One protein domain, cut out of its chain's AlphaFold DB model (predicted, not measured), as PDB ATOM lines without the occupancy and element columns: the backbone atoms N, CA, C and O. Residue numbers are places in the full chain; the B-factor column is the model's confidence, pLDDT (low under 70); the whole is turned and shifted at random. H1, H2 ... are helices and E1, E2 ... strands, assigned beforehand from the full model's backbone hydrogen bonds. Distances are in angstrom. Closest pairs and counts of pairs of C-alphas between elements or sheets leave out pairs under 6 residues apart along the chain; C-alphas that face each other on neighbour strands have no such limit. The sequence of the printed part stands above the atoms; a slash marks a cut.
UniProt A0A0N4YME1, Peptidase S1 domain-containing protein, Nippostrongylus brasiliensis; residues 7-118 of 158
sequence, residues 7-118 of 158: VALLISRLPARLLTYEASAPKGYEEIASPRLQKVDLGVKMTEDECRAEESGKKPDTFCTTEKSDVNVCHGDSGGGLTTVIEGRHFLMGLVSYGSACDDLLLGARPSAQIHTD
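This is residues 7 to 118 of the 158 residues of the protein "Peptidase S1 domain-containing protein" of Nippostrongylus brasiliensis (UniProt A0A0N4YME1). What shape? It has little regular structure: H1 covers one edge of a curled four-strand sheet; residues 17 to 27 stick out. What parts? Of 112 printed residues, 39 are in H1 E1 E2 E3 H2 E4, class mixed; the antiparallel sheet runs E1 E4 E3 E2. It is compact, radius of gyration of the C-alphas 15.2 A, spanning 47 by 33 by 18 A.

Hairpins? E2, residues 81 to 86, and E3, residues 89 to 98, form a hairpin, with N 91 2.8 A from O 84. And helices? H1, residues 48 to 54, is over E1, residues 62 to 66, closest at C-alphas 51 and 64, 5.5 A. Each helix O i to N i+4 pair is within hydrogen-bond range.

Where is H2? H2, residues 102 to 106, begins at C-alpha (38.895, -43.959, 17.385). And E4? E4, residues 113 to 118, ends at C-alpha (52.171, -40.928, 34.905).

How large? The farthest C-alphas, Ser 24 and Glu 87, are 51.9 A apart. How sure? Residues 7 to 33 are under pLDDT 70.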
ATOM      1  N   VAL A   7      51.241 -51.756  26.416       54.34
ATOM      2  CA  VAL A   7      49.986 -51.681  27.173       54.34
ATOM      3  C   VAL A   7      49.330 -53.053  27.194       54.34
ATOM      4  O   VAL A   7      49.093 -53.678  26.160       54.34
ATOM      5  N   ALA A   8      49.012 -53.537  28.390       49.50
ATOM      6  CA  ALA A   8      48.014 -54.584  28.524       49.50
ATOM      7  C   ALA A   8      46.651 -53.883  28.502       49.50
ATOM      8  O   ALA A   8      46.254 -53.281  29.498       49.50
ATOM      9  N   LEU A   9      45.989 -53.873  27.340       48.31
ATOM     10  CA  LEU A   9      44.700 -53.200  27.189       48.31
ATOM     11  C   LEU A   9      43.611 -53.981  27.900       48.31
ATOM     12  O   LEU A   9      43.433 -55.180  27.685       48.31
ATOM     13  N   LEU A  10      42.827 -53.266  28.689       42.75
ATOM     14  CA  LEU A  10      41.533 -53.733  29.135       42.75
ATOM     15  C   LEU A  10      40.494 -53.201  28.145       42.75
ATOM     16  O   LEU A  10      39.907 -52.161  28.385       42.75
ATOM     17  N   ILE A  11      40.225 -54.024  27.121       42.19
ATOM     18  CA  ILE A  11      39.078 -53.970  26.189       42.19
ATOM     19  C   ILE A  11      39.299 -53.114  24.927       42.19
ATOM     20  O   ILE A  11      38.780 -52.009  24.796       42.19
ATOM     21  N   SER A  12      39.920 -53.713  23.902       40.91
ATOM     22  CA  SER A  12      39.918 -53.099  22.572       40.91
ATOM     23  C   SER A  12      38.528 -53.160  21.912       40.91
ATOM     24  O   SER A  12      37.807 -54.158  21.998       40.91
ATOM     25  N   ARG A  13      38.169 -52.085  21.205       53.00
ATOM     26  CA  ARG A  13      37.084 -52.013  20.206       53.00
ATOM     27  C   ARG A  13      37.653 -51.903  18.785       53.00
ATOM     28  O   ARG A  13      37.137 -51.169  17.954       53.00
ATOM     29  N   LEU A  14      38.729 -52.633  18.485       41.00
ATOM     30  CA  LEU A  14      39.105 -52.867  17.090       41.00
ATOM     31  C   LEU A  14      38.431 -54.172  16.668       41.00
ATOM     32  O   LEU A  14      38.756 -55.214  17.249       41.00
ATOM     33  N   PRO A  15      37.473 -54.161  15.722       41.22
ATOM     34  CA  PRO A  15      36.861 -55.396  15.276       41.22
ATOM     35  C   PRO A  15      37.965 -56.295  14.733       41.22
ATOM     36  O   PRO A  15      38.620 -55.997  13.733       41.22
ATOM     37  N   ALA A  16      38.152 -57.436  15.388       36.66
ATOM     38  CA  ALA A  16      38.895 -58.559  14.853       36.66
ATOM     39  C   ALA A  16      38.099 -59.185  13.695       36.66
ATOM     40  O   ALA A  16      37.625 -60.311  13.795       36.66
ATOM     41  N   ARG A  17      37.898 -58.428  12.614       36.72
ATOM     42  CA  ARG A  17      37.674 -58.878  11.239       36.72
ATOM     43  C   ARG A  17      37.365 -57.657  10.385       36.72
ATOM     44  O   ARG A  17      36.372 -56.978  10.617       36.72
ATOM     45  N   LEU A  18      38.127 -57.495   9.303       31.66
ATOM     46  CA  LEU A  18      37.521 -57.090   8.040       31.66
ATOM     47  C   LEU A  18      36.340 -58.057   7.840       31.66
ATOM     48  O   LEU A  18      36.551 -59.231   7.519       31.66
ATOM     49  N   LEU A  19      35.112 -57.629   8.140       33.47
ATOM     50  CA  LEU A  19      33.958 -58.311   7.582       33.47
ATOM     51  C   LEU A  19      34.133 -58.145   6.079       33.47
ATOM     52  O   LEU A  19      34.268 -57.036   5.567       33.47
ATOM     53  N   THR A  20      34.301 -59.279   5.415       29.66
ATOM     54  CA  THR A  20      34.409 -59.397   3.969       29.66
ATOM     55  C   THR A  20      33.431 -58.448   3.292       29.66
ATOM     56  O   THR A  20      32.269 -58.396   3.683       29.66
ATOM     57  N   TYR A  21      33.940 -57.719   2.299       32.72
ATOM     58  CA  TYR A  21      33.203 -56.906   1.335       32.72
ATOM     59  C   TYR A  21      31.789 -57.469   1.081       32.72
ATOM     60  O   TYR A  21      31.630 -58.440   0.345       32.72
ATOM     61  N   GLU A  22      30.763 -56.854   1.665       33.19
ATOM     62  CA  GLU A  22      29.397 -56.944   1.155       33.19
ATOM     63  C   GLU A  22      28.927 -55.530   0.836       33.19
ATOM     64  O   GLU A  22      28.833 -54.648   1.690       33.19
ATOM     65  N   ALA A  23      28.711 -55.317  -0.458       43.38
ATOM     66  CA  ALA A  23      28.292 -54.068  -1.050       43.38
ATOM     67  C   ALA A  23      26.830 -53.773  -0.696       43.38
ATOM     68  O   ALA A  23      25.935 -54.142  -1.444       43.38
ATOM     69  N   SER A  24      26.588 -53.088   0.423       39.78
ATOM     70  CA  SER A  24      25.400 -52.245   0.623       39.78
ATOM     71  C   SER A  24      25.451 -51.562   1.992       39.78
ATOM     72  O   SER A  24      25.325 -52.232   3.016       39.78
ATOM     73  N   ALA A  25      25.558 -50.228   1.965       36.28
ATOM     74  CA  ALA A  25      25.574 -49.281   3.088       36.28
ATOM     75  C   ALA A  25      26.849 -49.282   3.968       36.28
ATOM     76  O   ALA A  25      27.361 -50.350   4.307       36.28
ATOM     77  N   PRO A  26      27.362 -48.102   4.386       36.91
ATOM     78  CA  PRO A  26      28.338 -48.040   5.465       36.91
ATOM     79  C   PRO A  26      27.611 -48.490   6.731       36.91
ATOM     80  O   PRO A  26      26.850 -47.733   7.332       36.91
ATOM     81  N   LYS A  27      27.765 -49.766   7.090       38.62
ATOM     82  CA  LYS A  27      27.335 -50.252   8.396       38.62
ATOM     83  C   LYS A  27      28.161 -49.473   9.411       38.62
ATOM     84  O   LYS A  27      29.379 -49.630   9.464       38.62
ATOM     85  N   GLY A  28      27.490 -48.551  10.099       40.06
ATOM     86  CA  GLY A  28      28.080 -47.749  11.156       40.06
ATOM     87  C   GLY A  28      28.764 -48.640  12.183       40.06
ATOM     88  O   GLY A  28      28.435 -49.820  12.319       40.06
ATOM     89  N   TYR A  29      29.742 -48.050  12.861       44.69
ATOM     90  CA  TYR A  29      30.382 -48.621  14.033       44.69
ATOM     91  C   TYR A  29      29.328 -49.273  14.948       44.69
ATOM     92  O   TYR A  29      28.285 -48.686  15.239       44.69
ATOM     93  N   GLU A  30      29.562 -50.513  15.367       47.97
ATOM     94  CA  GLU A  30      28.746 -51.134  16.407       47.97
ATOM     95  C   GLU A  30      29.545 -51.040  17.707       47.97
ATOM     96  O   GLU A  30      30.698 -51.470  17.766       47.97
ATOM     97  N   GLU A  31      28.952 -50.445  18.742       54.72
ATOM     98  CA  GLU A  31      29.548 -50.206  20.064       54.72
ATOM     99  C   GLU A  31      29.776 -51.480  20.895       54.72
ATOM    100  O   GLU A  31      29.491 -51.550  22.092       54.72
ATOM    101  N   ILE A  32      30.295 -52.532  20.278       61.66
ATOM    102  CA  ILE A  32      30.471 -53.816  20.936       61.66
ATOM    103  C   ILE A  32      31.907 -53.897  21.443       61.66
ATOM    104  O   ILE A  32      32.865 -54.003  20.680       61.66
ATOM    105  N   ALA A  33      32.049 -53.838  22.766       66.25
ATOM    106  CA  ALA A  33      33.294 -54.158  23.451       66.25
ATOM    107  C   ALA A  33      33.806 -55.544  23.023       66.25
ATOM    108  O   ALA A  33      33.017 -56.488  22.931       66.25
ATOM    109  N   SER A  34      35.120 -55.696  22.806       72.31
ATOM    110  CA  SER A  34      35.683 -57.026  22.563       72.31
ATOM    111  C   SER A  34      35.326 -57.962  23.727       72.31
ATOM    112  O   SER A  34      35.599 -57.634  24.885       72.31
ATOM    113  N   PRO A  35      34.786 -59.164  23.456       75.62
ATOM    114  CA  PRO A  35      34.438 -60.129  24.499       75.62
ATOM    115  C   PRO A  35      35.673 -60.816  25.106       75.62
ATOM    116  O   PRO A  35      35.549 -61.664  25.987       75.62
ATOM    117  N   ARG A  36      36.874 -60.515  24.599       79.88
ATOM    118  CA  ARG A  36      38.146 -61.060  25.076       79.88
ATOM    119  C   ARG A  36      39.110 -59.933  25.386       79.88
ATOM    120  O   ARG A  36      39.138 -58.930  24.678       79.88
ATOM    121  N   LEU A  37      39.954 -60.155  26.389       78.00
ATOM    122  CA  LEU A  37      41.081 -59.278  26.680       78.00
ATOM    123  C   LEU A  37      42.021 -59.211  25.472       78.00
ATOM    124  O   LEU A  37      42.264 -60.229  24.819       78.00
ATOM    125  N   GLN A  38      42.532 -58.021  25.174       81.94
ATOM    126  CA  GLN A  38      43.409 -57.752  24.036       81.94
ATOM    127  C   GLN A  38      44.687 -57.079  24.547       81.94
ATOM    128  O   GLN A  38      44.730 -56.566  25.657       81.94
ATOM    129  N   LYS A  39      45.769 -57.123  23.775       82.19
ATOM    130  CA  LYS A  39      47.047 -56.511  24.158       82.19
ATOM    131  C   LYS A  39      47.613 -55.766  22.966       82.19
ATOM    132  O   LYS A  39      47.544 -56.281  21.851       82.19
ATOM    133  N   VAL A  40      48.206 -54.600  23.214       81.44
ATOM    134  CA  VAL A  40      48.804 -53.788  22.161       81.44
ATOM    135  C   VAL A  40      50.139 -53.184  22.589       81.44
ATOM    136  O   VAL A  40      50.356 -52.852  23.754       81.44
ATOM    137  N   ASP A  41      51.034 -52.998  21.627       82.50
ATOM    138  CA  ASP A  41      52.283 -52.274  21.838       82.50
ATOM    139  C   ASP A  41      52.144 -50.851  21.271       82.50
ATOM    140  O   ASP A  41      52.258 -50.647  20.063       82.50
ATOM    141  N   LEU A  42      51.921 -49.861  22.146       75.94
ATOM    142  CA  LEU A  42      51.684 -48.449  21.778       75.94
ATOM    143  C   LEU A  42      52.940 -47.677  21.327       75.94
ATOM    144  O   LEU A  42      52.948 -46.454  21.242       75.94
ATOM    145  N   GLY A  43      54.035 -48.367  21.017       73.06
ATOM    146  CA  GLY A  43      55.231 -47.726  20.475       73.06
ATOM    147  C   GLY A  43      56.143 -47.125  21.542       73.06
ATOM    148  O   GLY A  43      56.505 -47.803  22.498       73.06
ATOM    149  N   VAL A  44      56.636 -45.905  21.314       78.75
ATOM    150  CA  VAL A  44      57.702 -45.278  22.114       78.75
ATOM    151  C   VAL A  44      57.121 -44.119  22.924       78.75
ATOM    152  O   VAL A  44      56.253 -43.394  22.439       78.75
ATOM    153  N   LYS A  45      57.600 -43.944  24.164       87.12
ATOM    154  CA  LYS A  45      57.290 -42.758  24.975       87.12
ATOM    155  C   LYS A  45      57.874 -41.524  24.284       87.12
ATOM    156  O   LYS A  45      59.078 -41.492  24.038       87.12
ATOM    157  N   MET A  46      57.033 -40.537  24.004       90.75
ATOM    158  CA  MET A  46      57.468 -39.253  23.456       90.75
ATOM    159  C   MET A  46      58.290 -38.478  24.485       90.75
ATOM    160  O   MET A  46      58.130 -38.649  25.701       90.75
ATOM    161  N   THR A  47      59.160 -37.599  24.001       92.69
ATOM    162  CA  THR A  47      59.750 -36.562  24.848       92.69
ATOM    163  C   THR A  47      58.672 -35.589  25.327       92.69
ATOM    164  O   THR A  47      57.583 -35.497  24.757       92.69
ATOM    165  N   GLU A  48      58.965 -34.859  26.401       90.38
ATOM    166  CA  GLU A  48      58.040 -33.863  26.945       90.38
ATOM    167  C   GLU A  48      57.708 -32.773  25.913       90.38
ATOM    168  O   GLU A  48      56.550 -32.373  25.809       90.38
ATOM    169  N   ASP A  49      58.691 -32.343  25.117       94.12
ATOM    170  CA  ASP A  49      58.513 -31.309  24.093       94.12
ATOM    171  C   ASP A  49      57.659 -31.807  22.922       94.12
ATOM    172  O   ASP A  49      56.731 -31.114  22.512       94.12
ATOM    173  N   GLU A  50      57.902 -33.029  22.430       94.00
ATOM    174  CA  GLU A  50      57.059 -33.661  21.400       94.00
ATOM    175  C   GLU A  50      55.616 -33.818  21.894       94.00
ATOM    176  O   GLU A  50      54.671 -33.444  21.208       94.00
ATOM    177  N   CYS A  51      55.444 -34.300  23.125       94.25
ATOM    178  CA  CYS A  51      54.133 -34.479  23.739       94.25
ATOM    179  C   CYS A  51      53.387 -33.143  23.901       94.25
ATOM    180  O   CYS A  51      52.183 -33.086  23.689       94.25
ATOM    181  N   ARG A  52      54.081 -32.044  24.234       94.69
ATOM    182  CA  ARG A  52      53.478 -30.696  24.299       94.69
ATOM    183  C   ARG A  52      53.183 -30.098  22.929       94.69
ATOM    184  O   ARG A  52      52.275 -29.276  22.832       94.69
ATOM    185  N   ALA A  53      53.964 -30.456  21.914       94.62
ATOM    186  CA  ALA A  53      53.739 -30.006  20.549       94.62
ATOM    187  C   ALA A  53      52.455 -30.614  19.967       94.62
ATOM    188  O   ALA A  53      51.693 -29.889  19.333       94.62
ATOM    189  N   GLU A  54      52.200 -31.897  20.237       93.06
ATOM    190  CA  GLU A  54      50.950 -32.567  19.850       93.06
ATOM    191  C   GLU A  54      49.786 -32.161  20.777       93.06
ATOM    192  O   GLU A  54      48.698 -31.833  20.318       93.06
ATOM    193  N   GLU A  55      50.024 -32.080  22.093       91.81
ATOM    194  CA  GLU A  55      48.987 -31.860  23.110       91.81
ATOM    195  C   GLU A  55      49.353 -30.717  24.063       91.81
ATOM    196  O   GLU A  55      49.742 -30.902  25.224       91.81
ATOM    197  N   SER A  56      49.193 -29.485  23.578       89.50
ATOM    198  CA  SER A  56      49.539 -28.264  24.330       89.50
ATOM    199  C   SER A  56      48.824 -28.137  25.687       89.50
ATOM    200  O   SER A  56      49.361 -27.534  26.619       89.50
ATOM    201  N   GLY A  57      47.636 -28.736  25.821       91.00
ATOM    202  CA  GLY A  57      46.821 -28.736  27.039       91.00
ATOM    203  C   GLY A  57      47.171 -29.819  28.062       91.00
ATOM    204  O   GLY A  57      46.516 -29.884  29.110       91.00
ATOM    205  N   LYS A  58      48.170 -30.672  27.788       93.38
ATOM    206  CA  LYS A  58      48.498 -31.801  28.662       93.38
ATOM    207  C   LYS A  58      48.849 -31.355  30.080       93.38
ATOM    208  O   LYS A  58      49.428 -30.286  30.314       93.38
ATOM    209  N   LYS A  59      48.567 -32.222  31.048       95.81
ATOM    210  CA  LYS A  59      48.884 -31.963  32.456       95.81
ATOM    211  C   LYS A  59      50.319 -32.401  32.804       95.81
ATOM    212  O   LYS A  59      50.904 -33.214  32.082       95.81
ATOM    213  N   PRO A  60      50.938 -31.840  33.860       95.06
ATOM    214  CA  PRO A  60      52.300 -32.209  34.260       95.06
ATOM    215  C   PRO A  60      52.445 -33.675  34.686       95.06
ATOM    216  O   PRO A  60      53.491 -34.269  34.476       95.06
ATOM    217  N   ASP A  61      51.390 -34.256  35.245       96.25
ATOM    218  CA  ASP A  61      51.288 -35.640  35.717       96.25
ATOM    219  C   ASP A  61      50.906 -36.624  34.595       96.25
ATOM    220  O   ASP A  61      50.396 -37.715  34.850       96.25
ATOM    221  N   THR A  62      51.126 -36.237  33.337       96.69
ATOM    222  CA  THR A  62      50.801 -37.049  32.161       96.69
ATOM    223  C   THR A  62      51.965 -37.114  31.185       96.69
ATOM    224  O   THR A  62      52.757 -36.172  31.064       96.69
ATOM    225  N   PHE A  63      52.041 -38.221  30.447       94.62
ATOM    226  CA  PHE A  63      52.999 -38.415  29.365       94.62
ATOM    227  C   PHE A  63      52.326 -38.984  28.118       94.62
ATOM    228  O   PHE A  63      51.282 -39.626  28.207       94.62
ATOM    229  N   CYS A  64      52.966 -38.794  26.965       93.69
ATOM    230  CA  CYS A  64      52.459 -39.287  25.693       93.69
ATOM    231  C   CYS A  64      53.226 -40.512  25.186       93.69
ATOM    232  O   CYS A  64      54.440 -40.650  25.386       93.69
ATOM    233  N   THR A  65      52.527 -41.366  24.449       90.88
ATOM    234  CA  THR A  65      53.116 -42.312  23.496       90.88
ATOM    235  C   THR A  65      52.678 -41.958  22.083       90.88
ATOM    236  O   THR A  65      51.662 -41.290  21.889       90.88
ATOM    237  N   THR A  66      53.423 -42.438  21.089       85.81
ATOM    238  CA  THR A  66      52.979 -42.369  19.692       85.81
ATOM    239  C   THR A  66      51.610 -43.020  19.521       85.81
ATOM    240  O   THR A  66      51.353 -44.092  20.064       85.81
ATOM    241  N   GLU A  67      50.757 -42.382  18.730       85.62
ATOM    242  CA  GLU A  67      49.443 -42.888  18.357       85.62
ATOM    243  C   GLU A  67      49.452 -43.344  16.889       85.62
ATOM    244  O   GLU A  67      50.145 -42.767  16.046       85.62
ATOM    245  N   LYS A  68      48.718 -44.415  16.578       80.50
ATOM    246  CA  LYS A  68      48.581 -44.953  15.218       80.50
ATOM    247  C   LYS A  68      47.123 -45.270  14.936       80.50
ATOM    248  O   LYS A  68      46.422 -45.725  15.827       80.50
ATOM    249  N   SER A  69      46.680 -45.088  13.698       77.00
ATOM    250  CA  SER A  69      45.282 -45.330  13.320       77.00
ATOM    251  C   SER A  69      44.887 -46.811  13.313       77.00
ATOM    252  O   SER A  69      43.732 -47.136  13.556       77.00
ATOM    253  N   ASP A  70      45.828 -47.719  13.056       73.62
ATOM    254  CA  ASP A  70      45.592 -49.164  12.937       73.62
ATOM    255  C   ASP A  70      45.804 -49.938  14.250       73.62
ATOM    256  O   ASP A  70      45.321 -51.061  14.407       73.62
ATOM    257  N   VAL A  71      46.535 -49.344  15.195       76.81
ATOM    258  CA  VAL A  71      46.961 -49.960  16.453       76.81
ATOM    259  C   VAL A  71      46.847 -48.913  17.561       76.81
ATOM    260  O   VAL A  71      47.809 -48.193  17.835       76.81
ATOM    261  N   ASN A  72      45.674 -48.830  18.196       79.94
ATOM    262  CA  ASN A  72      45.404 -47.826  19.225       79.94
ATOM    263  C   ASN A  72      44.585 -48.343  20.413       79.94
ATOM    264  O   ASN A  72      44.007 -49.431  20.365       79.94
ATOM    265  N   VAL A  73      44.540 -47.526  21.465       84.06
ATOM    266  CA  VAL A  73      43.539 -47.622  22.532       84.06
ATOM    267  C   VAL A  73      42.235 -46.968  22.121       84.06
ATOM    268  O   VAL A  73      42.216 -46.116  21.235       84.06
ATOM    269  N   CYS A  74      41.144 -47.376  22.763       83.75
ATOM    270  CA  CYS A  74      39.833 -46.855  22.442       83.75
ATOM    271  C   CYS A  74      38.901 -46.701  23.645       83.75
ATOM    272  O   CYS A  74      39.276 -46.889  24.803       83.75
ATOM    273  N   HIS A  75      37.648 -46.337  23.366       82.88
ATOM    274  CA  HIS A  75      36.570 -46.327  24.340       82.88
ATOM    275  C   HIS A  75      36.484 -47.672  25.071       82.88
ATOM    276  O   HIS A  75      36.271 -48.717  24.454       82.88
ATOM    277  N   GLY A  76      36.611 -47.613  26.396       82.69
ATOM    278  CA  GLY A  76      36.642 -48.782  27.276       82.69
ATOM    279  C   GLY A  76      38.028 -49.097  27.837       82.69
ATOM    280  O   GLY A  76      38.096 -49.671  28.917       82.69
ATOM    281  N   ASP A  77      39.103 -48.639  27.186       86.31
ATOM    282  CA  ASP A  77      40.478 -48.883  27.636       86.31
ATOM    283  C   ASP A  77      40.962 -47.905  28.717       86.31
ATOM    284  O   ASP A  77      42.013 -48.134  29.316       86.31
ATOM    285  N   SER A  78      40.229 -46.815  28.982       91.06
ATOM    286  CA  SER A  78      40.572 -45.830  30.018       91.06
ATOM    287  C   SER A  78      40.782 -46.494  31.385       91.06
ATOM    288  O   SER A  78      39.976 -47.301  31.839       91.06
ATOM    289  N   GLY A  79      41.882 -46.148  32.057       92.06
ATOM    290  CA  GLY A  79      42.335 -46.794  33.292       92.06
ATOM    291  C   GLY A  79      43.139 -48.084  33.074       92.06
ATOM    292  O   GLY A  79      43.730 -48.598  34.023       92.06
ATOM    293  N   GLY A  80      43.215 -48.592  31.841       90.31
ATOM    294  CA  GLY A  80      44.048 -49.729  31.463       90.31
ATOM    295  C   GLY A  80      45.533 -49.473  31.725       90.31
ATOM    296  O   GLY A  80      46.042 -48.370  31.527       90.31
ATOM    297  N   GLY A  81      46.244 -50.500  32.189       90.88
ATOM    298  CA  GLY A  81      47.634 -50.365  32.617       90.88
ATOM    299  C   GLY A  81      48.635 -50.397  31.462       90.88
ATOM    300  O   GLY A  81      48.793 -51.413  30.778       90.88
ATOM    301  N   LEU A  82      49.397 -49.315  31.303       89.94
ATOM    302  CA  LEU A  82      50.578 -49.284  30.450       89.94
ATOM    303  C   LEU A  82      51.782 -49.841  31.210       89.94
ATOM    304  O   LEU A  82      52.197 -49.277  32.222       89.94
ATOM    305  N   THR A  83      52.366 -50.934  30.717       88.25
ATOM    306  CA  THR A  83      53.476 -51.621  31.384       88.25
ATOM    307  C   THR A  83      54.775 -51.559  30.591       88.25
ATOM    308  O   THR A  83      54.798 -51.366  29.380       88.25
ATOM    309  N   THR A  84      55.894 -51.767  31.269       81.56
ATOM    310  CA  THR A  84      57.180 -52.058  30.629       81.56
ATOM    311  C   THR A  84      57.839 -53.241  31.321       81.56
ATOM    312  O   THR A  84      57.567 -53.504  32.494       81.56
ATOM    313  N   VAL A  85      58.680 -53.979  30.600       80.62
ATOM    314  CA  VAL A  85      59.397 -55.130  31.156       80.62
ATOM    315  C   VAL A  85      60.820 -54.722  31.507       80.62
ATOM    316  O   VAL A  85      61.596 -54.331  30.637       80.62
ATOM    317  N   ILE A  86      61.176 -54.859  32.783       77.62
ATOM    318  CA  ILE A  86      62.521 -54.610  33.305       77.62
ATOM    319  C   ILE A  86      62.968 -55.870  34.045       77.62
ATOM    320  O   ILE A  86      62.292 -56.326  34.966       77.62
ATOM    321  N   GLU A  87      64.087 -56.463  33.616       78.06
ATOM    322  CA  GLU A  87      64.624 -57.721  34.172       78.06
ATOM    323  C   GLU A  87      63.558 -58.840  34.295       78.06
ATOM    324  O   GLU A  87      63.479 -59.539  35.305       78.06
ATOM    325  N   GLY A  88      62.693 -58.992  33.285       81.19
ATOM    326  CA  GLY A  88      61.649 -60.029  33.259       81.19
ATOM    327  C   GLY A  88      60.438 -59.761  34.161       81.19
ATOM    328  O   GLY A  88      59.557 -60.612  34.254       81.19
ATOM    329  N   ARG A  89      60.361 -58.593  34.811       79.88
ATOM    330  CA  ARG A  89      59.193 -58.152  35.585       79.88
ATOM    331  C   ARG A  89      58.456 -57.023  34.880       79.88
ATOM    332  O   ARG A  89      59.083 -56.127  34.321       79.88
ATOM    333  N   HIS A  90      57.129 -57.062  34.945       82.50
ATOM    334  CA  HIS A  90      56.271 -55.988  34.457       82.50
ATOM    335  C   HIS A  90      56.166 -54.880  35.505       82.50
ATOM    336  O   HIS A  90      55.845 -55.143  36.662       82.50
ATOM    337  N   PHE A  91      56.406 -53.647  35.079       84.06
ATOM    338  CA  PHE A  91      56.221 -52.442  35.876       84.06
ATOM    339  C   PHE A  91      55.119 -51.600  35.253       84.06
ATOM    340  O   PHE A  91      55.144 -51.361  34.046       84.06
ATOM    341  N   LEU A  92      54.167 -51.158  36.073       88.62
ATOM    342  CA  LEU A  92      53.133 -50.222  35.656       88.62
ATOM    343  C   LEU A  92      53.753 -48.827  35.526       88.62
ATOM    344  O   LEU A  92      54.259 -48.275  36.498       88.62
ATOM    345  N   MET A  93      53.740 -48.296  34.311       89.31
ATOM    346  CA  MET A  93      54.327 -47.006  33.964       89.31
ATOM    347  C   MET A  93      53.273 -45.904  33.890       89.31
ATOM    348  O   MET A  93      53.542 -44.767  34.269       89.31
ATOM    349  N   GLY A  94      52.074 -46.235  33.417       92.31
ATOM    350  CA  GLY A  94      50.989 -45.276  33.312       92.31
ATOM    351  C   GLY A  94      49.625 -45.926  33.180       92.31
ATOM    352  O   GLY A  94      49.521 -47.151  33.106       92.31
ATOM    353  N   LEU A  95      48.596 -45.089  33.144       94.88
ATOM    354  CA  LEU A  95      47.214 -45.494  32.895       94.88
ATOM    355  C   LEU A  95      46.714 -44.826  31.621       94.88
ATOM    356  O   LEU A  95      46.908 -43.623  31.458       94.88
ATOM    357  N   VAL A  96      46.049 -45.589  30.756       93.19
ATOM    358  CA  VAL A  96      45.381 -45.049  29.568       93.19
ATOM    359  C   VAL A  96      44.394 -43.968  30.000       93.19
ATOM    360  O   VAL A  96      43.559 -44.209  30.872       93.19
ATOM    361  N   SER A  97      44.494 -42.783  29.397       93.69
ATOM    362  CA  SER A  97      43.645 -41.642  29.741       93.69
ATOM    363  C   SER A  97      42.772 -41.231  28.557       93.69
ATOM    364  O   SER A  97      41.594 -41.587  28.517       93.69
ATOM    365  N   TYR A  98      43.352 -40.549  27.567       92.19
ATOM    366  CA  TYR A  98      42.649 -40.050  26.381       92.19
ATOM    367  C   TYR A  98      43.612 -39.894  25.199       92.19
ATOM    368  O   TYR A  98      44.823 -39.895  25.394       92.19
ATOM    369  N   GLY A  99      43.081 -39.777  23.989       89.94
ATOM    370  CA  GLY A  99      43.826 -39.558  22.749       89.94
ATOM    371  C   GLY A  99      42.864 -39.151  21.642       89.94
ATOM    372  O   GLY A  99      41.778 -38.641  21.940       89.94
ATOM    373  N   SER A 100      43.227 -39.400  20.385       89.06
ATOM    374  CA  SER A 100      42.318 -39.146  19.267       89.06
ATOM    375  C   SER A 100      41.101 -40.069  19.347       89.06
ATOM    376  O   SER A 100      41.192 -41.222  19.776       89.06
ATOM    377  N   ALA A 101      39.938 -39.580  18.911       85.06
ATOM    378  CA  ALA A 101      38.745 -40.414  18.843       85.06
ATOM    379  C   ALA A 101      38.964 -41.562  17.844       85.06
ATOM    380  O   ALA A 101      39.387 -41.344  16.709       85.06
ATOM    381  N   CYS A 102      38.664 -42.798  18.248       80.25
ATOM    382  CA  CYS A 102      38.895 -43.959  17.385       80.25
ATOM    383  C   CYS A 102      38.063 -43.914  16.112       80.25
ATOM    384  O   CYS A 102      38.537 -44.345  15.067       80.25
ATOM    385  N   ASP A 103      36.835 -43.400  16.203       82.06
ATOM    386  CA  ASP A 103      35.947 -43.270  15.052       82.06
ATOM    387  C   ASP A 103      36.576 -42.350  14.001       82.06
ATOM    388  O   ASP A 103      36.615 -42.691  12.819       82.06
ATOM    389  N   ASP A 104      37.188 -41.248  14.437       85.12
ATOM    390  CA  ASP A 104      37.908 -40.334  13.553       85.12
ATOM    391  C   ASP A 104      39.133 -41.017  12.928       85.12
ATOM    392  O   ASP A 104      39.361 -40.907  11.722       85.12
ATOM    393  N   LEU A 105      39.905 -41.776  13.714       83.44
ATOM    394  CA  LEU A 105      41.062 -42.524  13.206       83.44
ATOM    395  C   LEU A 105      40.669 -43.576  12.160       83.44
ATOM    396  O   LEU A 105      41.371 -43.733  11.158       83.44
ATOM    397  N   LEU A 106      39.539 -44.265  12.351       77.12
ATOM    398  CA  LEU A 106      38.986 -45.219  11.382       77.12
ATOM    399  C   LEU A 106      38.537 -44.531  10.087       77.12
ATOM    400  O   LEU A 106      38.633 -45.120   9.010       77.12
ATOM    401  N   LEU A 107      38.090 -43.278  10.180       85.00
ATOM    402  CA  LEU A 107      37.750 -42.429   9.035       85.00
ATOM    403  C   LEU A 107      38.979 -41.766   8.385       85.00
ATOM    404  O   LEU A 107      38.835 -41.016   7.418       85.00
ATOM    405  N   GLY A 108      40.189 -42.070   8.863       83.56
ATOM    406  CA  GLY A 108      41.442 -41.586   8.290       83.56
ATOM    407  C   GLY A 108      41.921 -40.249   8.854       83.56
ATOM    408  O   GLY A 108      42.775 -39.608   8.236       83.56
ATOM    409  N   ALA A 109      41.404 -39.820  10.009       87.25
ATOM    410  CA  ALA A 109      41.973 -38.689  10.726       87.25
ATOM    411  C   ALA A 109      43.434 -38.960  11.103       87.25
ATOM    412  O   ALA A 109      43.868 -40.099  11.307       87.25
ATOM    413  N   ARG A 110      44.214 -37.882  11.186       89.25
ATOM    414  CA  ARG A 110      45.616 -37.966  11.578       89.25
ATOM    415  C   ARG A 110      45.698 -38.205  13.095       89.25
ATOM    416  O   ARG A 110      45.130 -37.399  13.827       89.25
ATOM    417  N   PRO A 111      46.423 -39.237  13.562       87.56
ATOM    418  CA  PRO A 111      46.683 -39.412  14.987       87.56
ATOM    419  C   PRO A 111      47.544 -38.264  15.535       87.56
ATOM    420  O   PRO A 111      48.455 -37.797  14.844       87.56
ATOM    421  N   SER A 112      47.240 -37.836  16.760       90.81
ATOM    422  CA  SER A 112      47.962 -36.805  17.517       90.81
ATOM    423  C   SER A 112      48.975 -37.499  18.436       90.81
ATOM    424  O   SER A 112      50.071 -37.893  18.021       90.81
ATOM    425  N   ALA A 113      48.572 -37.756  19.675       91.25
ATOM    426  CA  ALA A 113      49.319 -38.498  20.663       91.25
ATOM    427  C   ALA A 113      48.352 -39.249  21.578       91.25
ATOM    428  O   ALA A 113      47.207 -38.847  21.772       91.25
ATOM    429  N   GLN A 114      48.843 -40.325  22.189       91.12
ATOM    430  CA  GLN A 114      48.078 -41.057  23.185       91.12
ATOM    431  C   GLN A 114      48.561 -40.668  24.582       91.12
ATOM    432  O   GLN A 114      49.721 -40.903  24.926       91.12
ATOM    433  N   ILE A 115      47.676 -40.074  25.382       94.56
ATOM    434  CA  ILE A 115      47.987 -39.526  26.701       94.56
ATOM    435  C   ILE A 115      47.716 -40.573  27.778       94.56
ATOM    436  O   ILE A 115      46.678 -41.248  27.797       94.56
ATOM    437  N   HIS A 116      48.658 -40.665  28.713       94.44
ATOM    438  CA  HIS A 116      48.611 -41.553  29.865       94.44
ATOM    439  C   HIS A 116      48.879 -40.778  31.151       94.44
ATOM    440  O   HIS A 116      49.728 -39.886  31.179       94.44
ATOM    441  N   THR A 117      48.206 -41.157  32.234       96.81
ATOM    442  CA  THR A 117      48.567 -40.707  33.584       96.81
ATOM    443  C   THR A 117      49.924 -41.294  33.962       96.81
ATOM    444  O   THR A 117      50.117 -42.503  33.838       96.81
ATOM    445  N   ASP A 118      50.862 -40.473  34.434       94.81
ATOM    446  CA  ASP A 118      52.171 -40.928  34.905       94.81
ATOM    447  C   ASP A 118      52.068 -41.448  36.342       94.81
ATOM    448  O   ASP A 118      51.956 -40.680  37.298       94.81
TER     449      ASP A 118